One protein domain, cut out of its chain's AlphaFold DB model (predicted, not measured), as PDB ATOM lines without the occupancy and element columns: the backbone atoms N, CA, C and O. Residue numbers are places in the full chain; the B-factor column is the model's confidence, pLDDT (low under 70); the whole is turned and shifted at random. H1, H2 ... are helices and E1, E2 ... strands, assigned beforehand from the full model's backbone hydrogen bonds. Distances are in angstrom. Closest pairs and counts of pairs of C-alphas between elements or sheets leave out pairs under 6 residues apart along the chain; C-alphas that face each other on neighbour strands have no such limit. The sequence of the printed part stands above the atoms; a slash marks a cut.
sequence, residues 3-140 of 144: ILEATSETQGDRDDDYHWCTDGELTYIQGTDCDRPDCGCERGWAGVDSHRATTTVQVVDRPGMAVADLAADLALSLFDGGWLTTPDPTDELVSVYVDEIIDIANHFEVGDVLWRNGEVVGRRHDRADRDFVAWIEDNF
ATOM      1  N   ILE A   3      -6.918 -14.036 -24.967       97.81
ATOM      2  CA  ILE A   3      -6.685 -14.431 -23.576       97.81
ATOM      3  C   ILE A   3      -7.193 -13.352 -22.617       97.81
ATOM      4  O   ILE A   3      -7.579 -12.269 -23.060       97.81
ATOM      5  N   LEU A   4      -7.189 -13.659 -21.320       98.19
ATOM      6  CA  LEU A   4      -7.601 -12.768 -20.243       98.19
ATOM      7  C   LEU A   4      -6.380 -12.284 -19.463       98.19
ATOM      8  O   LEU A   4      -5.664 -13.088 -18.863       98.19
ATOM      9  N   GLU A   5      -6.170 -10.974 -19.443       98.38
ATOM     10  CA  GLU A   5      -5.098 -10.346 -18.674       98.38
ATOM     11  C   GLU A   5      -5.635  -9.478 -17.553       98.38
ATOM     12  O   GLU A   5      -6.625  -8.771 -17.727       98.38
ATOM     13  N   ALA A   6      -4.952  -9.474 -16.413       97.88
ATOM     14  CA  ALA A   6      -5.246  -8.529 -15.352       97.88
ATOM     15  C   ALA A   6      -5.105  -7.094 -15.877       97.88
ATOM     16  O   ALA A   6      -4.132  -6.762 -16.558       97.88
ATOM     17  N   THR A   7      -6.065  -6.238 -15.530       96.62
ATOM     18  CA  THR A   7      -6.015  -4.814 -15.873       96.62
ATOM     19  C   THR A   7      -6.496  -3.955 -14.715       96.62
ATOM     20  O   THR A   7      -7.476  -4.282 -14.040       96.62
ATOM     21  N   SER A   8      -5.811  -2.838 -14.502       93.62
ATOM     22  CA  SER A   8      -6.203  -1.759 -13.608       93.62
ATOM     23  C   SER A   8      -7.196  -0.793 -14.262       93.62
ATOM     24  O   SER A   8      -7.753   0.076 -13.588       93.62
ATOM     25  N   GLU A   9      -7.463  -0.947 -15.563       90.62
ATOM     26  CA  GLU A   9      -8.499  -0.189 -16.257       90.62
ATOM     27  C   GLU A   9      -9.853  -0.412 -15.571       90.62
ATOM     28  O   GLU A   9     -10.199  -1.541 -15.229       90.62
ATOM     29  N   THR A  10     -10.622   0.665 -15.370       85.19
ATOM     30  CA  THR A  10     -11.956   0.685 -14.718       85.19
ATOM     31  C   THR A  10     -11.993   0.347 -13.225       85.19
ATOM     32  O   THR A  10     -13.061   0.397 -12.609       85.19
ATOM     33  N   GLN A  11     -10.844   0.035 -12.620       82.75
ATOM     34  CA  GLN A  11     -10.764  -0.219 -11.186       82.75
ATOM     35  C   GLN A  11     -11.149   1.034 -10.395       82.75
ATOM     36  O   GLN A  11     -10.619   2.124 -10.620       82.75
ATOM     37  N   GLY A  12     -12.075   0.866  -9.452       82.12
ATOM     38  CA  GLY A  12     -12.646   1.959  -8.667       82.12
ATOM     39  C   GLY A  12     -13.913   2.569  -9.272       82.12
ATOM     40  O   GLY A  12     -14.500   3.451  -8.650       82.12
ATOM     41  N   ASP A  13     -14.384   2.086 -10.431       83.62
ATOM     42  CA  ASP A  13     -15.737   2.401 -10.921       83.62
ATOM     43  C   ASP A  13     -16.820   1.813  -9.997       83.62
ATOM     44  O   ASP A  13     -17.944   2.322  -9.946       83.62
ATOM     45  N   ARG A  14     -16.482   0.745  -9.259       81.06
ATOM     46  CA  ARG A  14     -17.258   0.228  -8.129       81.06
ATOM     47  C   ARG A  14     -16.407   0.367  -6.864       81.06
ATOM     48  O   ARG A  14     -15.226   0.043  -6.885       81.06
ATOM     49  N   ASP A  15     -16.997   0.832  -5.764       84.00
ATOM     50  CA  ASP A  15     -16.256   1.177  -4.532       84.00
ATOM     51  C   ASP A  15     -15.514  -0.009  -3.882       84.00
ATOM     52  O   ASP A  15     -14.621   0.187  -3.059       84.00
ATOM     53  N   ASP A  16     -15.897  -1.238  -4.222       82.56
ATOM     54  CA  ASP A  16     -15.380  -2.490  -3.665       82.56
ATOM     55  C   ASP A  16     -14.564  -3.319  -4.675       82.56
ATOM     56  O   ASP A  16     -14.373  -4.531  -4.523       82.56
ATOM     57  N   ASP A  17     -14.083  -2.650  -5.716       90.06
ATOM     58  CA  ASP A  17     -13.078  -3.149  -6.640       90.06
ATOM     59  C   ASP A  17     -11.714  -3.358  -5.972       90.06
ATOM     60  O   ASP A  17     -11.315  -2.635  -5.055       90.06
ATOM     61  N   TYR A  18     -10.958  -4.329  -6.481       92.19
ATOM     62  CA  TYR A  18      -9.578  -4.542  -6.069       92.19
ATOM     63  C   TYR A  18      -8.719  -5.030  -7.231       92.19
ATOM     64  O   TYR A  18      -9.153  -5.777  -8.107       92.19
ATOM     65  N   HIS A  19      -7.450  -4.640  -7.198       95.19
ATOM     66  CA  HIS A  19      -6.441  -5.064  -8.154       95.19
ATOM     67  C   HIS A  19      -5.127  -5.278  -7.415       95.19
ATOM     68  O   HIS A  19      -4.408  -4.333  -7.091       95.19
ATOM     69  N   TRP A  20      -4.853  -6.533  -7.073       95.00
ATOM     70  CA  TRP A  20      -3.602  -6.925  -6.428       95.00
ATOM     71  C   TRP A  20      -2.670  -7.681  -7.375       95.00
ATOM     72  O   TRP A  20      -1.513  -7.904  -7.008       95.00
ATOM     73  N   CYS A  21      -3.173  -8.039  -8.555       96.75
ATOM     74  CA  CYS A  21      -2.423  -8.567  -9.685       96.75
ATOM     75  C   CYS A  21      -1.424  -7.543 -10.252       96.75
ATOM     76  O   CYS A  21      -1.421  -6.366  -9.888       96.75
ATOM     77  N   THR A  22      -0.560  -8.018 -11.141       97.12
ATOM     78  CA  THR A  22       0.277  -7.197 -12.014       97.12
ATOM     79  C   THR A  22      -0.449  -6.990 -13.338       97.12
ATOM     80  O   THR A  22      -0.862  -7.963 -13.963       97.12
ATOM     81  N   ASP A  23      -0.578  -5.746 -13.796       97.62
ATOM     82  CA  ASP A  23      -1.165  -5.452 -15.109       97.62
ATOM     83  C   ASP A  23      -0.486  -6.246 -16.237       97.62
ATOM     84  O   ASP A  23       0.744  -6.266 -16.352       97.62
ATOM     85  N   GLY A  24      -1.306  -6.874 -17.082       97.19
ATOM     86  CA  GLY A  24      -0.865  -7.677 -18.224       97.19
ATOM     87  C   GLY A  24      -0.476  -9.123 -17.901       97.19
ATOM     88  O   GLY A  24      -0.066  -9.851 -18.810       97.19
ATOM     89  N   GLU A  25      -0.569  -9.562 -16.640       97.44
ATOM     90  CA  GLU A  25      -0.397 -10.982 -16.303       97.44
ATOM     91  C   GLU A  25      -1.624 -11.800 -16.719       97.44
ATOM     92  O   GLU A  25      -2.748 -11.294 -16.705       97.44
ATOM     93  N   LEU A  26      -1.419 -13.074 -17.063       97.94
ATOM     94  CA  LEU A  26      -2.516 -13.987 -17.387       97.94
ATOM     95  C   LEU A  26      -3.426 -14.201 -16.180       97.94
ATOM     96  O   LEU A  26      -2.969 -14.218 -15.036       97.94
ATOM     97  N   THR A  27      -4.712 -14.421 -16.442       98.00
ATOM     98  CA  THR A  27      -5.707 -14.629 -15.390       98.00
ATOM     99  C   THR A  27      -6.652 -15.785 -15.678       98.00
ATOM    100  O   THR A  27      -6.869 -16.154 -16.830       98.00
ATOM    101  N   TYR A  28      -7.227 -16.338 -14.612       96.06
ATOM    102  CA  TYR A  28      -8.225 -17.405 -14.654       96.06
ATOM    103  C   TYR A  28      -9.255 -17.235 -13.532       96.06
ATOM    104  O   TYR A  28      -9.035 -16.480 -12.578       96.06
ATOM    105  N   ILE A  29     -10.398 -17.916 -13.629       92.44
ATOM    106  CA  ILE A  29     -11.373 -17.945 -12.536       92.44
ATOM    107  C   ILE A  29     -10.924 -19.003 -11.533       92.44
ATOM    108  O   ILE A  29     -10.848 -20.189 -11.834       92.44
ATOM    109  N   GLN A  30     -10.626 -18.584 -10.305       79.38
ATOM    110  CA  GLN A  30     -10.367 -19.547  -9.245       79.38
ATOM    111  C   GLN A  30     -11.692 -20.189  -8.829       79.38
ATOM    112  O   GLN A  30     -12.598 -19.504  -8.362       79.38
ATOM    113  N   GLY A  31     -11.798 -21.510  -8.982       70.94
ATOM    114  CA  GLY A  31     -13.037 -22.276  -8.774       70.94
ATOM    115  C   GLY A  31     -13.475 -22.430  -7.312       70.94
ATOM    116  O   GLY A  31     -14.058 -23.447  -6.946       70.94
ATOM    117  N   THR A  32     -13.137 -21.491  -6.429       71.62
ATOM    118  CA  THR A  32     -13.538 -21.535  -5.019       71.62
ATOM    119  C   THR A  32     -13.846 -20.135  -4.512       71.62
ATOM    120  O   THR A  32     -12.945 -19.367  -4.177       71.62
ATOM    121  N   ASP A  33     -15.135 -19.836  -4.392       77.44
ATOM    122  CA  ASP A  33     -15.599 -18.651  -3.686       77.44
ATOM    123  C   ASP A  33     -15.666 -18.945  -2.185       77.44
ATOM    124  O   ASP A  33     -16.049 -20.036  -1.759       77.44
ATOM    125  N   CYS A  34     -15.271 -17.983  -1.350       79.62
ATOM    126  CA  CYS A  34     -15.453 -18.127   0.090       79.62
ATOM    127  C   CYS A  34     -16.875 -17.711   0.497       79.62
ATOM    128  O   CYS A  34     -17.429 -16.770  -0.068       79.62
ATOM    129  N   ASP A  35     -17.399 -18.294   1.576       79.00
ATOM    130  CA  ASP A  35     -18.739 -17.979   2.107       79.00
ATOM    131  C   ASP A  35     -18.854 -16.583   2.762       79.00
ATOM    132  O   ASP A  35     -19.856 -16.270   3.409       79.00
ATOM    133  N   ARG A  36     -17.824 -15.728   2.662       78.56
ATOM    134  CA  ARG A  36     -17.870 -14.376   3.231       78.56
ATOM    135  C   ARG A  36     -18.474 -13.393   2.224       78.56
ATOM    136  O   ARG A  36     -17.858 -13.154   1.183       78.56
ATOM    137  N   PRO A  37     -19.604 -12.741   2.559       70.50
ATOM    138  CA  PRO A  37     -20.337 -11.879   1.628       70.50
ATOM    139  C   PRO A  37     -19.570 -10.612   1.215       70.50
ATOM    140  O   PRO A  37     -19.956  -9.952   0.254       70.50
ATOM    141  N   ASP A  38     -18.501 -10.266   1.936       75.12
ATOM    142  CA  ASP A  38     -17.663  -9.084   1.738       75.12
ATOM    143  C   ASP A  38     -16.264  -9.400   1.173       75.12
ATOM    144  O   ASP A  38     -15.464  -8.484   1.009       75.12
ATOM    145  N   CYS A  39     -15.940 -10.669   0.866       81.25
ATOM    146  CA  CYS A  39     -14.625 -11.005   0.295       81.25
ATOM    147  C   CYS A  39     -14.440 -10.421  -1.114       81.25
ATOM    148  O   CYS A  39     -13.328 -10.079  -1.508       81.25
ATOM    149  N   GLY A  40     -15.516 -10.381  -1.908       83.56
ATOM    150  CA  GLY A  40     -15.423 -10.132  -3.347       83.56
ATOM    151  C   GLY A  40     -14.754 -11.276  -4.120       83.56
ATOM    152  O   GLY A  40     -14.419 -11.092  -5.288       83.56
ATOM    153  N   CYS A  41     -14.569 -12.442  -3.485       86.50
ATOM    154  CA  CYS A  41     -14.059 -13.670  -4.094       86.50
ATOM    155  C   CYS A  41     -14.883 -14.051  -5.342       86.50
ATOM    156  O   CYS A  41     -14.295 -14.277  -6.393       86.50
ATOM    157  N   GLU A  42     -16.221 -13.938  -5.263       88.62
ATOM    158  CA  GLU A  42     -17.172 -14.168  -6.371       88.62
ATOM    159  C   GLU A  42     -16.888 -13.308  -7.615       88.62
ATOM    160  O   GLU A  42     -17.350 -13.614  -8.710       88.62
ATOM    161  N   ARG A  43     -16.111 -12.230  -7.468       90.44
ATOM    162  CA  ARG A  43     -15.740 -11.307  -8.548       90.44
ATOM    163  C   ARG A  43     -14.280 -11.408  -8.977       90.44
ATOM    164  O   ARG A  43     -13.865 -10.695  -9.885       90.44
ATOM    165  N   GLY A  44     -13.486 -12.222  -8.286       92.50
ATOM    166  CA  GLY A  44     -12.034 -12.224  -8.396       92.50
ATOM    167  C   GLY A  44     -11.518 -13.101  -9.522       92.50
ATOM    168  O   GLY A  44     -11.885 -14.265  -9.625       92.50
ATOM    169  N   TRP A  45     -10.623 -12.569 -10.330       95.56
ATOM    170  CA  TRP A  45      -9.806 -13.297 -11.287       95.56
ATOM    171  C   TRP A  45      -8.430 -13.504 -10.669       95.56
ATOM    172  O   TRP A  45      -7.838 -12.541 -10.180       95.56
ATOM    173  N   ALA A  46      -7.935 -14.737 -10.658       95.62
ATOM    174  CA  ALA A  46      -6.624 -15.066 -10.122       95.62
ATOM    175  C   ALA A  46      -5.539 -14.817 -11.175       95.62
ATOM    176  O   ALA A  46      -5.677 -15.259 -12.312       95.62
ATOM    177  N   GLY A  47      -4.472 -14.117 -10.790       97.19
ATOM    178  CA  GLY A  47      -3.268 -13.918 -11.592       97.19
ATOM    179  C   GLY A  47      -2.366 -15.149 -11.569       97.19
ATOM    180  O   GLY A  47      -2.081 -15.697 -10.501       97.19
ATOM    181  N   VAL A  48      -1.920 -15.571 -12.749       97.25
ATOM    182  CA  VAL A  48      -1.054 -16.741 -12.948       97.25
ATOM    183  C   VAL A  48       0.331 -16.521 -12.331       97.25
ATOM    184  O   VAL A  48       0.846 -17.436 -11.693       97.25
ATOM    185  N   ASP A  49       0.915 -15.326 -12.433       95.88
ATOM    186  CA  ASP A  49       2.282 -15.082 -11.952       95.88
ATOM    187  C   ASP A  49       2.306 -14.626 -10.489       95.88
ATOM    188  O   ASP A  49       3.161 -15.021  -9.697       95.88
ATOM    189  N   SER A  50       1.379 -13.745 -10.114       95.94
ATOM    190  CA  SER A  50       1.371 -13.117  -8.794       95.94
ATOM    191  C   SER A  50       0.659 -13.943  -7.725       95.94
ATOM    192  O   SER A  50       0.857 -13.680  -6.533       95.94
ATOM    193  N   HIS A  51      -0.190 -14.893  -8.132       94.06
ATOM    194  CA  HIS A  51      -1.143 -15.615  -7.278       94.06
ATOM    195  C   HIS A  51      -2.066 -14.690  -6.470       94.06
ATOM    196  O   HIS A  51      -2.552 -15.039  -5.389       94.06
ATOM    197  N   ARG A  52      -2.274 -13.468  -6.962       94.19
ATOM    198  CA  ARG A  52      -3.180 -12.486  -6.370       94.19
ATOM    199  C   ARG A  52      -4.452 -12.401  -7.194       94.19
ATOM    200  O   ARG A  52      -4.597 -13.099  -8.189       94.19
ATOM    201  N   ALA A  53      -5.390 -11.580  -6.739       93.69
ATOM    202  CA  ALA A  53      -6.681 -11.441  -7.386       93.69
ATOM    203  C   ALA A  53      -6.933 -10.007  -7.871       93.69
ATOM    204  O   ALA A  53      -6.441  -9.029  -7.290       93.69
ATOM    205  N   THR A  54      -7.742  -9.888  -8.917       95.19
ATOM    206  CA  THR A  54      -8.288  -8.623  -9.417       95.19
ATOM    207  C   THR A  54      -9.762  -8.773  -9.779       95.19
ATOM    208  O   THR A  54     -10.194  -9.858 -10.139       95.19
ATOM    209  N   THR A  55     -10.558  -7.710  -9.693       94.12
ATOM    210  CA  THR A  55     -11.978  -7.727 -10.093       94.12
ATOM    211  C   THR A  55     -12.215  -7.476 -11.582       94.12
ATOM    212  O   THR A  55     -13.349  -7.623 -12.044       94.12
ATOM    213  N   THR A  56     -11.175  -7.110 -12.340       94.62
ATOM    214  CA  THR A  56     -11.283  -6.796 -13.770       94.62
ATOM    215  C   THR A  56     -10.152  -7.402 -14.577       94.62
ATOM    216  O   THR A  56      -8.989  -7.383 -14.173       94.62
ATOM    217  N   VAL A  57     -10.504  -7.895 -15.759       97.69
ATOM    218  CA  VAL A  57      -9.558  -8.431 -16.743       97.69
ATOM    219  C   VAL A  57      -9.859  -7.839 -18.108       97.69
ATOM    220  O   VAL A  57     -10.993  -7.456 -18.375       97.69
ATOM    221  N   GLN A  58      -8.863  -7.753 -18.976       97.81
ATOM    222  CA  GLN A  58      -9.029  -7.340 -20.358       97.81
ATOM    223  C   GLN A  58      -8.846  -8.534 -21.285       97.81
ATOM    224  O   GLN A  58      -7.942  -9.350 -21.108       97.81
ATOM    225  N   VAL A  59      -9.686  -8.605 -22.311       98.12
ATOM    226  CA  VAL A  59      -9.488  -9.529 -23.422       98.12
ATOM    227  C   VAL A  59      -8.421  -8.952 -24.335       98.12
ATOM    228  O   VAL A  59      -8.606  -7.882 -24.915       98.12
ATOM    229  N   VAL A  60      -7.320  -9.666 -24.521       98.12
ATOM    230  CA  VAL A  60      -6.247  -9.236 -25.423       98.12
ATOM    231  C   VAL A  60      -5.950 -10.299 -26.469       98.12
ATOM    232  O   VAL A  60      -6.233 -11.475 -26.257       98.12
ATOM    233  N   ASP A  61      -5.355  -9.909 -27.598       97.94
ATOM    234  CA  ASP A  61      -4.749 -10.878 -28.515       97.94
ATOM    235  C   ASP A  61      -3.257 -11.040 -28.210       97.94
ATOM    236  O   ASP A  61      -2.489 -10.078 -28.238       97.94
ATOM    237  N   ARG A  62      -2.845 -12.286 -27.967       95.56
ATOM    238  CA  ARG A  62      -1.449 -12.711 -27.826       95.56
ATOM    239  C   ARG A  62      -1.026 -13.465 -29.089       95.56
ATOM    240  O   ARG A  62      -1.178 -14.694 -29.157       95.56
ATOM    241  N   PRO A  63      -0.557 -12.774 -30.142       94.44
ATOM    242  CA  PRO A  63      -0.090 -13.442 -31.348       94.44
ATOM    243  C   PRO A  63       1.136 -14.307 -31.035       94.44
ATOM    244  O   PRO A  63       2.083 -13.855 -30.399       94.44
ATOM    245  N   GLY A  64       1.122 -15.557 -31.500       92.62
ATOM    246  CA  GLY A  64       2.220 -16.511 -31.305       92.62
ATOM    247  C   GLY A  64       2.123 -17.382 -30.051       92.62
ATOM    248  O   GLY A  64       2.852 -18.363 -29.984       92.62
ATOM    249  N   MET A  65       1.210 -17.089 -29.121       96.56
ATOM    250  CA  MET A  65       0.907 -17.986 -28.001       96.56
ATOM    251  C   MET A  65       0.050 -19.161 -28.479       96.56
ATOM    252  O   MET A  65      -0.988 -18.957 -29.122       96.56
ATOM    253  N   ALA A  66       0.492 -20.380 -28.178       97.62
ATOM    254  CA  ALA A  66      -0.257 -21.606 -28.395       97.62
ATOM    255  C   ALA A  66      -0.990 -22.040 -27.118       97.62
ATOM    256  O   ALA A  66      -0.599 -21.700 -26.005       97.62
ATOM    257  N   VAL A  67      -2.018 -22.880 -27.276       98.12
ATOM    258  CA  VAL A  67      -2.749 -23.487 -26.146       98.12
ATOM    259  C   VAL A  67      -1.805 -24.259 -25.214       98.12
ATOM    260  O   VAL A  67      -1.974 -24.230 -24.002       98.12
ATOM    261  N   ALA A  68      -0.776 -24.906 -25.771       98.12
ATOM    262  CA  ALA A  68       0.227 -25.619 -24.984       98.12
ATOM    263  C   ALA A  68       1.082 -24.689 -24.105       98.12
ATOM    264  O   ALA A  68       1.497 -25.111 -23.030       98.12
ATOM    265  N   ASP A  69       1.323 -23.446 -24.537       98.25
ATOM    266  CA  ASP A  69       2.059 -22.460 -23.738       98.25
ATOM    267  C   ASP A  69       1.199 -22.017 -22.547       98.25
ATOM    268  O   ASP A  69       1.643 -22.083 -21.407       98.25
ATOM    269  N   LEU A  70      -0.077 -21.689 -22.798       98.19
ATOM    270  CA  LEU A  70      -1.046 -21.354 -21.749       98.19
ATOM    271  C   LEU A  70      -1.197 -22.482 -20.715       98.19
ATOM    272  O   LEU A  70      -1.201 -22.223 -19.515       98.19
ATOM    273  N   ALA A  71      -1.306 -23.732 -21.174       98.56
ATOM    274  CA  ALA A  71      -1.401 -24.892 -20.292       98.56
ATOM    275  C   ALA A  71      -0.137 -25.072 -19.436       98.56
ATOM    276  O   ALA A  71      -0.238 -25.415 -18.259       98.56
ATOM    277  N   ALA A  72       1.049 -24.825 -20.001       98.62
ATOM    278  CA  ALA A  72       2.306 -24.892 -19.262       98.62
ATOM    279  C   ALA A  72       2.402 -23.798 -18.186       98.62
ATOM    280  O   ALA A  72       2.767 -24.108 -17.049       98.62
ATOM    281  N   ASP A  73       2.023 -22.561 -18.517       98.12
ATOM    282  CA  ASP A  73       2.024 -21.434 -17.577       98.12
ATOM    283  C   ASP A  73       1.042 -21.680 -16.415       98.12
ATOM    284  O   ASP A  73       1.395 -21.528 -15.242       98.12
ATOM    285  N   LEU A  74      -0.172 -22.159 -16.716       98.06
ATOM    286  CA  LEU A  74      -1.161 -22.533 -15.699       98.06
ATOM    287  C   LEU A  74      -0.700 -23.697 -14.826       98.06
ATOM    288  O   LEU A  74      -0.852 -23.636 -13.608       98.06
ATOM    289  N   ALA A  75      -0.138 -24.754 -15.413       98.56
ATOM    290  CA  ALA A  75       0.328 -25.905 -14.648       98.56
ATOM    291  C   ALA A  75       1.436 -25.520 -13.663       98.56
ATOM    292  O   ALA A  75       1.434 -25.985 -12.521       98.56
ATOM    293  N   LEU A  76       2.353 -24.645 -14.085       98.50
ATOM    294  CA  LEU A  76       3.380 -24.101 -13.206       98.50
ATOM    295  C   LEU A  76       2.759 -23.271 -12.077       98.50
ATOM    296  O   LEU A  76       3.064 -23.515 -10.914       98.50
ATOM    297  N   SER A  77       1.833 -22.363 -12.401       97.44
ATOM    298  CA  SER A  77       1.173 -21.516 -11.403       97.44
ATOM    299  C   SER A  77       0.376 -22.319 -10.375       97.44
ATOM    300  O   SER A  77       0.480 -22.088  -9.170       97.44
ATOM    301  N   LEU A  78      -0.396 -23.307 -10.828       96.88
ATOM    302  CA  LEU A  78      -1.186 -24.166  -9.952       96.88
ATOM    303  C   LEU A  78      -0.293 -25.048  -9.074       96.88
ATOM    304  O   LEU A  78      -0.626 -25.287  -7.914       96.88
ATOM    305  N   PHE A  79       0.847 -25.512  -9.590       97.88
ATOM    306  CA  PHE A  79       1.849 -26.217  -8.794       97.88
ATOM    307  C   PHE A  79       2.471 -25.308  -7.724       97.88
ATOM    308  O   PHE A  79       2.489 -25.681  -6.549       97.88
ATOM    309  N   ASP A  80       2.903 -24.102  -8.094       97.19
ATOM    310  CA  ASP A  80       3.493 -23.131  -7.164       97.19
ATOM    311  C   ASP A  80       2.480 -22.670  -6.099       97.19
ATOM    312  O   ASP A  80       2.822 -22.507  -4.923       97.19
ATOM    313  N   GLY A  81       1.204 -22.558  -6.480       93.25
ATOM    314  CA  GLY A  81       0.075 -22.297  -5.586       93.25
ATOM    315  C   GLY A  81      -0.354 -23.494  -4.725       93.25
ATOM    316  O   GLY A  81      -1.227 -23.340  -3.870       93.25
ATOM    317  N   GLY A  82       0.238 -24.678  -4.922       94.62
ATOM    318  CA  GLY A  82      -0.034 -25.892  -4.146       94.62
ATOM    319  C   GLY A  82      -1.312 -26.650  -4.527       94.62
ATOM    320  O   GLY A  82      -1.740 -27.528  -3.778       94.62
ATOM    321  N   TRP A  83      -1.923 -26.327  -5.669       94.00
ATOM    322  CA  TRP A  83      -3.103 -27.009  -6.215       94.00
ATOM    323  C   TRP A  83      -2.748 -28.308  -6.937       94.00
ATOM    324  O   TRP A  83      -3.537 -29.250  -6.932       94.00
ATOM    325  N   LEU A  84      -1.548 -28.372  -7.521       96.38
ATOM    326  CA  LEU A  84      -1.013 -29.568  -8.164       96.38
ATOM    327  C   LEU A  84       0.186 -30.119  -7.395       96.38
ATOM    328  O   LEU A  84       0.925 -29.392  -6.736       96.38
ATOM    329  N   THR A  85       0.414 -31.426  -7.523       97.50
ATOM    330  CA  THR A  85       1.619 -32.078  -6.973       97.50
ATOM    331  C   THR A  85       2.805 -32.058  -7.938       97.50
ATOM    332  O   THR A  85       3.947 -32.226  -7.511       97.50
ATOM    333  N   THR A  86       2.542 -31.825  -9.225       97.81
ATOM    334  CA  THR A  86       3.524 -31.630 -10.298       97.81
ATOM    335  C   THR A  86       2.973 -30.625 -11.311       97.81
ATOM    336  O   THR A  86       1.761 -30.619 -11.518       97.81
ATOM    337  N   PRO A  87       3.814 -29.833 -11.998       98.25
ATOM    338  CA  PRO A  87       3.364 -28.893 -13.025       98.25
ATOM    339  C   PRO A  87       3.111 -29.613 -14.364       98.25
ATOM    340  O   PRO A  87       3.822 -29.395 -15.343       98.25
ATOM    341  N   ASP A  88       2.148 -30.539 -14.393       98.44
ATOM    342  CA  ASP A  88       1.781 -31.286 -15.602       98.44
ATOM    343  C   ASP A  88       0.745 -30.498 -16.430       98.44
ATOM    344  O   ASP A  88      -0.394 -30.359 -15.988       98.44
ATOM    345  N   PRO A  89       1.085 -30.003 -17.637       98.31
ATOM    346  CA  PRO A  89       0.146 -29.272 -18.494       98.31
ATOM    347  C   PRO A  89      -0.998 -30.137 -19.036       98.31
ATOM    348  O   PRO A  89      -1.906 -29.611 -19.673       98.31
ATOM    349  N   THR A  90      -0.948 -31.454 -18.830       98.00
ATOM    350  CA  THR A  90      -2.004 -32.395 -19.222       98.00
ATOM    351  C   THR A  90      -2.933 -32.777 -18.071       98.00
ATOM    352  O   THR A  90      -3.850 -33.572 -18.277       98.00
ATOM    353  N   ASP A  91      -2.718 -32.215 -16.875       98.31
ATOM    354  CA  ASP A  91      -3.603 -32.414 -15.730       98.31
ATOM    355  C   ASP A  91      -5.043 -31.973 -16.065       98.31
ATOM    356  O   ASP A  91      -5.280 -31.012 -16.808       98.31
ATOM    357  N   GLU A  92      -6.025 -32.699 -15.528       97.12
ATOM    358  CA  GLU A  92      -7.445 -32.435 -15.772       97.12
ATOM    359  C   GLU A  92      -7.837 -31.027 -15.305       97.12
ATOM    360  O   GLU A  92      -8.543 -30.320 -16.022       97.12
ATOM    361  N   LEU A  93      -7.322 -30.579 -14.155       95.50
ATOM    362  CA  LEU A  93      -7.611 -29.248 -13.623       95.50
ATOM    363  C   LEU A  93      -7.026 -28.141 -14.510       95.50
ATOM    364  O   LEU A  93      -7.669 -27.113 -14.719       95.50
ATOM    365  N   VAL A  94      -5.829 -28.359 -15.065       98.00
ATOM    366  CA  VAL A  94      -5.220 -27.430 -16.031       98.00
ATOM    367  C   VAL A  94      -6.093 -27.331 -17.273       98.00
ATOM    368  O   VAL A  94      -6.388 -26.229 -17.720       98.00
ATOM    369  N   SER A  95      -6.547 -28.473 -17.793       97.56
ATOM    370  CA  SER A  95      -7.394 -28.522 -18.989       97.56
ATOM    371  C   SER A  95      -8.706 -27.759 -18.781       97.56
ATOM    372  O   SER A  95      -9.084 -26.967 -19.638       97.56
ATOM    373  N   VAL A  96      -9.346 -27.917 -17.615       95.88
ATOM    374  CA  VAL A  96     -10.569 -27.180 -17.250       95.88
ATOM    375  C   VAL A  96     -10.348 -25.667 -17.287       95.88
ATOM    376  O   VAL A  96     -11.133 -24.957 -17.913       95.88
ATOM    377  N   TYR A  97      -9.279 -25.160 -16.666       97.06
ATOM    378  CA  TYR A  97      -9.015 -23.717 -16.658       97.06
ATOM    379  C   TYR A  97      -8.566 -23.180 -18.017       97.06
ATOM    380  O   TYR A  97      -8.943 -22.074 -18.391       97.06
ATOM    381  N   VAL A  98      -7.787 -23.950 -18.777       98.00
ATOM    382  CA  VAL A  98      -7.399 -23.587 -20.146       98.00
ATOM    383  C   VAL A  98      -8.637 -23.417 -21.023       98.00
ATOM    384  O   VAL A  98      -8.765 -22.391 -21.694       98.00
ATOM    385  N   ASP A  99      -9.547 -24.392 -20.996       97.25
ATOM    386  CA  ASP A  99     -10.782 -24.351 -21.778       97.25
ATOM    387  C   ASP A  99     -11.663 -23.172 -21.339       97.25
ATOM    388  O   ASP A  99     -12.109 -22.399 -22.185       97.25
ATOM    389  N   GLU A 100     -11.823 -22.950 -20.029       95.88
ATOM    390  CA  GLU A 100     -12.603 -21.829 -19.491       95.88
ATOM    391  C   GLU A 100     -12.056 -20.462 -19.936       95.88
ATOM    392  O   GLU A 100     -12.813 -19.609 -20.409       95.88
ATOM    393  N   ILE A 101     -10.739 -20.243 -19.855       97.19
ATOM    394  CA  ILE A 101     -10.120 -18.983 -20.294       97.19
ATOM    395  C   ILE A 101     -10.349 -18.762 -21.789       97.19
ATOM    396  O   ILE A 101     -10.680 -17.648 -22.206       97.19
ATOM    397  N   ILE A 102     -10.162 -19.803 -22.606       97.50
ATOM    398  CA  ILE A 102     -10.323 -19.724 -24.061       97.50
ATOM    399  C   ILE A 102     -11.782 -19.453 -24.429       97.50
ATOM    400  O   ILE A 102     -12.042 -18.616 -25.300       97.50
ATOM    401  N   ASP A 103     -12.724 -20.135 -23.782       96.56
ATOM    402  CA  ASP A 103     -14.155 -19.983 -24.030       96.56
ATOM    403  C   ASP A 103     -14.631 -18.574 -23.666       96.56
ATOM    404  O   ASP A 103     -15.265 -17.910 -24.493       96.56
ATOM    405  N   ILE A 104     -14.249 -18.070 -22.486       95.44
ATOM    406  CA  ILE A 104     -14.556 -16.695 -22.075       95.44
ATOM    407  C   ILE A 104     -13.918 -15.707 -23.057       95.44
ATOM    408  O   ILE A 104     -14.622 -14.886 -23.645       95.44
ATOM    409  N   ALA A 105     -12.608 -15.790 -23.303       97.00
ATOM    410  CA  ALA A 105     -11.905 -14.826 -24.151       97.00
ATOM    411  C   ALA A 105     -12.421 -14.805 -25.603       97.00
ATOM    412  O   ALA A 105     -12.363 -13.767 -26.262       97.00
ATOM    413  N   ASN A 106     -12.937 -15.925 -26.124       96.00
ATOM    414  CA  ASN A 106     -13.525 -15.990 -27.464       96.00
ATOM    415  C   ASN A 106     -14.968 -15.484 -27.546       96.00
ATOM    416  O   ASN A 106     -15.423 -15.175 -28.651       96.00
ATOM    417  N   HIS A 107     -15.677 -15.388 -26.420       96.00
ATOM    418  CA  HIS A 107     -17.021 -14.813 -26.369       96.00
ATOM    419  C   HIS A 107     -17.015 -13.279 -26.497       96.00
ATOM    420  O   HIS A 107     -18.012 -12.679 -26.903       96.00
ATOM    421  N   PHE A 108     -15.884 -12.647 -26.181       95.00
ATOM    422  CA  PHE A 108     -15.711 -11.197 -26.140       95.00
ATOM    423  C   PHE A 108     -14.722 -10.696 -27.208       95.00
ATOM    424  O   PHE A 108     -14.033 -11.465 -27.885       95.00
ATOM    425  N   GLU A 109     -14.678  -9.379 -27.402       96.06
ATOM    426  CA  GLU A 109     -13.795  -8.729 -28.368       96.06
ATOM    427  C   GLU A 109     -12.492  -8.273 -27.707       96.06
ATOM    428  O   GLU A 109     -12.447  -7.948 -26.525       96.06
ATOM    429  N   VAL A 110     -11.408  -8.219 -28.486       97.06
ATOM    430  CA  VAL A 110     -10.130  -7.675 -28.002       97.06
ATOM    431  C   VAL A 110     -10.326  -6.215 -27.592       97.06
ATOM    432  O   VAL A 110     -10.816  -5.413 -28.383       97.06
ATOM    433  N   GLY A 111      -9.898  -5.882 -26.377       95.88
ATOM    434  CA  GLY A 111     -10.088  -4.583 -25.742       95.88
ATOM    435  C   GLY A 111     -11.252  -4.542 -24.750       95.88
ATOM    436  O   GLY A 111     -11.289  -3.619 -23.939       95.88
ATOM    437  N   ASP A 112     -12.159  -5.528 -24.754       95.25
ATOM    438  CA  ASP A 112     -13.222  -5.614 -23.749       95.25
ATOM    439  C   ASP A 112     -12.614  -5.766 -22.347       95.25
ATOM    440  O   ASP A 112     -11.837  -6.688 -22.094       95.25
ATOM    441  N   VAL A 113     -12.995  -4.877 -21.425       95.75
ATOM    442  CA  VAL A 113     -12.747  -5.044 -19.987       95.75
ATOM    443  C   VAL A 113     -13.931  -5.782 -19.383       95.75
ATOM    444  O   VAL A 113     -15.080  -5.374 -19.573       95.75
ATOM    445  N   LEU A 114     -13.663  -6.862 -18.662       94.75
ATOM    446  CA  LEU A 114     -14.656  -7.771 -18.115       94.75
ATOM    447  C   LEU A 114     -14.765  -7.638 -16.597       94.75
ATOM    448  O   LEU A 114     -13.784  -7.375 -15.902       94.75
ATOM    449  N   TRP A 115     -15.968  -7.873 -16.086       92.50
ATOM    450  CA  TRP A 115     -16.254  -8.131 -14.676       92.50
ATOM    451  C   TRP A 115     -16.844  -9.534 -14.529       92.50
ATOM    452  O   TRP A 115     -17.327 -10.112 -15.508       92.50
ATOM    453  N   ARG A 116     -16.851 -10.066 -13.302       90.25
ATOM    454  CA  ARG A 116     -17.610 -11.279 -12.982       90.25
ATOM    455  C   ARG A 116     -18.352 -11.187 -11.653       90.25
ATOM    456  O   ARG A 116     -18.007 -10.358 -10.810       90.25
ATOM    457  N   ASN A 117     -19.355 -12.040 -11.483       87.06
ATOM    458  CA  ASN A 117     -19.994 -12.354 -10.207       87.06
ATOM    459  C   ASN A 117     -20.483 -13.813 -10.231       87.06
ATOM    460  O   ASN A 117     -21.421 -14.144 -10.960       87.06
ATOM    461  N   GLY A 118     -19.816 -14.681  -9.473       85.38
ATOM    462  CA  GLY A 118     -19.960 -16.128  -9.583       85.38
ATOM    463  C   GLY A 118     -19.580 -16.592 -10.990       85.38
ATOM    464  O   GLY A 118     -18.500 -16.266 -11.490       85.38
ATOM    465  N   GLU A 119     -20.498 -17.308 -11.638       84.44
ATOM    466  CA  GLU A 119     -20.361 -17.815 -13.013       84.44
ATOM    467  C   GLU A 119     -20.713 -16.769 -14.087       84.44
ATOM    468  O   GLU A 119     -20.518 -17.000 -15.281       84.44
ATOM    469  N   VAL A 120     -21.259 -15.611 -13.698       88.00
ATOM    470  CA  VAL A 120     -21.668 -14.573 -14.653       88.00
ATOM    471  C   VAL A 120     -20.471 -13.702 -15.006       88.00
ATOM    472  O   VAL A 120     -19.878 -13.091 -14.120       88.00
ATOM    473  N   VAL A 121     -20.165 -13.590 -16.301       92.12
ATOM    474  CA  VAL A 121     -19.123 -12.708 -16.853       92.12
ATOM    475  C   VAL A 121     -19.760 -11.710 -17.817       92.12
ATOM    476  O   VAL A 121     -20.588 -12.085 -18.648       92.12
ATOM    477  N   GLY A 122     -19.372 -10.437 -17.733       91.38
ATOM    478  CA  GLY A 122     -19.907  -9.379 -18.592       91.38
ATOM    479  C   GLY A 122     -18.904  -8.263 -18.868       91.38
ATOM    480  O   GLY A 122     -17.848  -8.191 -18.243       91.38
ATOM    481  N   ARG A 123     -19.239  -7.359 -19.798       92.50
ATOM    482  CA  ARG A 123     -18.433  -6.158 -20.076       92.50
ATOM    483  C   ARG A 123     -18.605  -5.135 -18.968       92.50
ATOM    484  O   ARG A 123     -19.718  -4.842 -18.544       92.50
ATOM    485  N   ARG A 124     -17.505  -4.530 -18.536       86.44
ATOM    486  CA  ARG A 124     -17.499  -3.479 -17.517       86.44
ATOM    487  C   ARG A 124     -18.080  -2.157 -18.025       86.44
ATOM    488  O   ARG A 124     -18.706  -1.423 -17.269       86.44
ATOM    489  N   HIS A 125     -17.872  -1.854 -19.306       69.31
ATOM    490  CA  HIS A 125     -18.220  -0.569 -19.917       69.31
ATOM    491  C   HIS A 125     -19.442  -0.596 -20.836       69.31
ATOM    492  O   HIS A 125     -19.637   0.344 -21.613       69.31
ATOM    493  N   ASP A 126     -20.318  -1.597 -20.723       53.62
ATOM    494  CA  ASP A 126     -21.627  -1.467 -21.355       53.62
ATOM    495  C   ASP A 126     -22.415  -0.358 -20.633       53.62
ATOM    496  O   ASP A 126     -22.995  -0.523 -19.563       53.62
ATOM    497  N   ARG A 127     -22.388   0.852 -21.206       41.66
ATOM    498  CA  ARG A 127     -23.084   2.052 -20.705       41.66
ATOM    499  C   ARG A 127     -24.606   1.858 -20.610       41.66
ATOM    500  O   ARG A 127     -25.268   2.688 -19.992       41.66
ATOM    501  N   ALA A 128     -25.139   0.802 -21.224       43.09
ATOM    502  CA  ALA A 128     -26.536   0.385 -21.139       43.09
ATOM    503  C   ALA A 128     -26.860  -0.425 -19.864       43.09
ATOM    504  O   ALA A 128     -28.032  -0.592 -19.540       43.09
ATOM    505  N   ASP A 129     -25.854  -0.867 -19.104       48.50
ATOM    506  CA  ASP A 129     -26.028  -1.870 -18.045       48.50
ATOM    507  C   ASP A 129     -26.168  -1.305 -16.632       48.50
ATOM    508  O   ASP A 129     -26.327  -2.067 -15.682       48.50
ATOM    509  N   ARG A 130     -26.208   0.024 -16.454       48.44
ATOM    510  CA  ARG A 130     -26.715   0.568 -15.181       48.44
ATOM    511  C   ARG A 130     -28.127   0.054 -14.896       48.44
ATOM    512  O   ARG A 130     -28.428  -0.238 -13.747       48.44
ATOM    513  N   ASP A 131     -28.933  -0.117 -15.941       49.94
ATOM    514  CA  ASP A 131     -30.288  -0.648 -15.830       49.94
ATOM    515  C   ASP A 131     -30.300  -2.172 -15.624       49.94
ATOM    516  O   ASP A 131     -31.188  -2.665 -14.940       49.94
ATOM    517  N   PHE A 132     -29.321  -2.930 -16.137       48.66
ATOM    518  CA  PHE A 132     -29.239  -4.383 -15.926       48.66
ATOM    519  C   PHE A 132     -28.641  -4.755 -14.571       48.66
ATOM    520  O   PHE A 132     -29.147  -5.661 -13.922       48.66
ATOM    521  N   VAL A 133     -27.612  -4.042 -14.104       54.03
ATOM    522  CA  VAL A 133     -27.084  -4.206 -12.743       54.03
ATOM    523  C   VAL A 133     -28.152  -3.798 -11.729       54.03
ATOM    524  O   VAL A 133     -28.404  -4.560 -10.800       54.03
ATOM    525  N   ALA A 134     -28.852  -2.677 -11.950       56.47
ATOM    526  CA  ALA A 134     -30.021  -2.316 -11.145       56.47
ATOM    527  C   ALA A 134     -31.125  -3.382 -11.239       56.47
ATOM    528  O   ALA A 134     -31.690  -3.763 -10.224       56.47
ATOM    529  N   TRP A 135     -31.394  -3.934 -12.428       58.47
ATOM    530  CA  TRP A 135     -32.365  -5.014 -12.601       58.47
ATOM    531  C   TRP A 135     -31.946  -6.301 -11.876       58.47
ATOM    532  O   TRP A 135     -32.791  -6.911 -11.232       58.47
ATOM    533  N   ILE A 136     -30.678  -6.718 -11.915       58.06
ATOM    534  CA  ILE A 136     -30.195  -7.877 -11.153       58.06
ATOM    535  C   ILE A 136     -30.322  -7.609  -9.654       58.06
ATOM    536  O   ILE A 136     -30.845  -8.462  -8.942       58.06
ATOM    537  N   GLU A 137     -29.899  -6.439  -9.173       60.19
ATOM    538  CA  GLU A 137     -30.016  -6.070  -7.756       60.19
ATOM    539  C   GLU A 137     -31.493  -6.013  -7.302       60.19
ATOM    540  O   GLU A 137     -31.810  -6.464  -6.200       60.19
ATOM    541  N   ASP A 138     -32.408  -5.566  -8.171       62.53
ATOM    542  CA  ASP A 138     -33.855  -5.505  -7.918       62.53
ATOM    543  C   ASP A 138     -34.563  -6.873  -8.016       62.53
ATOM    544  O   ASP A 138     -35.559  -7.106  -7.327       62.53
ATOM    545  N   ASN A 139     -34.100  -7.781  -8.886       48.62
ATOM    546  CA  ASN A 139     -34.801  -9.036  -9.209       48.62
ATOM    547  C   ASN A 139     -34.153 -10.282  -8.588       48.62
ATOM    548  O   ASN A 139     -34.822 -11.305  -8.439       48.62
ATOM    549  N   PHE A 140     -32.890 -10.193  -8.175       55.31
ATOM    550  CA  PHE A 140     -32.157 -11.231  -7.452       55.31
ATOM    551  C   PHE A 140     -31.499 -10.640  -6.195       55.31
ATOM    552  O   PHE A 140     -30.272 -10.649  -6.069       55.31
TER     553      PHE A 140
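This is residues 3 to 140 of the 144 residues of an uncharacterized protein of Acidimicrobiia bacterium (UniProt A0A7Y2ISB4). A strongly twisted sheet of four strands, E1, E4, E5 and E6, has the long helix H2 packed on one face, and the small hairpin E2 and E3 sits by E1 near the middle of the model. H1 packs on the first part of H2 at one end of the long axis, and at the other end residues 127 to 140, with H3, stick out. The printed part has 138 residues with three named helices and six named strands, in the order E1 E2 E3 E4 H1 H2 E5 E6 H3; the sheet's order is E1 - E4 - E5 - E6, all antiparallel. The class is mixed, helices and strands, with 64 residues, under half, in named elements. The whole is compact, with a radius of gyration of the C-alphas of 15.0 A and spans of 45 by 35 by 24 A.

Begin at E1, residues 3 to 6, an edge strand antiparallel to E4, residues 57 to 61; look at N 5 and O 58, 2.9 A apart and within hydrogen-bond range. E2, residues 27 to 29, and E3, residues 45 to 47, form a hairpin, with N 46 and O 28 within hydrogen-bond range at 2.8 A. The closest C-alphas of E1 and E2 are those of Glu 5 and Thr 27, 5.4 A apart. H1, residues 67 to 80, touches H2, residues 92 to 107, where the C-alphas of Ala 75 and Val 94 are closest, 5.9 A apart; H2 does so with residues 94 to 98 alone. They run opposite ways at a steep tilt of 53 degrees. H2 is on the sheet, in two layers, a helix on one face of a sheet, and its C-alpha nearest to E1 is that of Ala 105, 5.3 A from that of Ile 3. E5, residues 113 to 117, is staggered: it pairs with E4 over 113 to 114, with N 114 and O 57 at 2.8 A, and with E6, residues 120 to 123, over 114 to 117, with N 115 and O 122 at 2.9 A; E5 and E6 are a hairpin. H3, residues 130 to 139, is apart from H1 and H2. In H1, H2 and H3 every O i to N i+4 pair is within hydrogen-bond range.

Find C-alpha 3 at (-6.685, -14.431, -23.576), where E1 begins. E4 spans 12.9 A and H1 20.0 A. Find C-alpha 92 at (-7.445, -32.435, -15.772); from there H2 runs 22.7 A. E5 spans 14.2 A, and H3 runs 13.9 A to C-alpha 139 at (-34.801, -9.036, -9.209).

The C-alphas of Thr 86 and Asp 131 are the two farthest apart, 46.2 A. The printed part has no cut. The links E1 to E2, E2 to E3 and H1 to H2 are long, with 20, 15 and 11 residues. The mean pLDDT of the printed part is 88.5, and residues 125 to 140 are under 70.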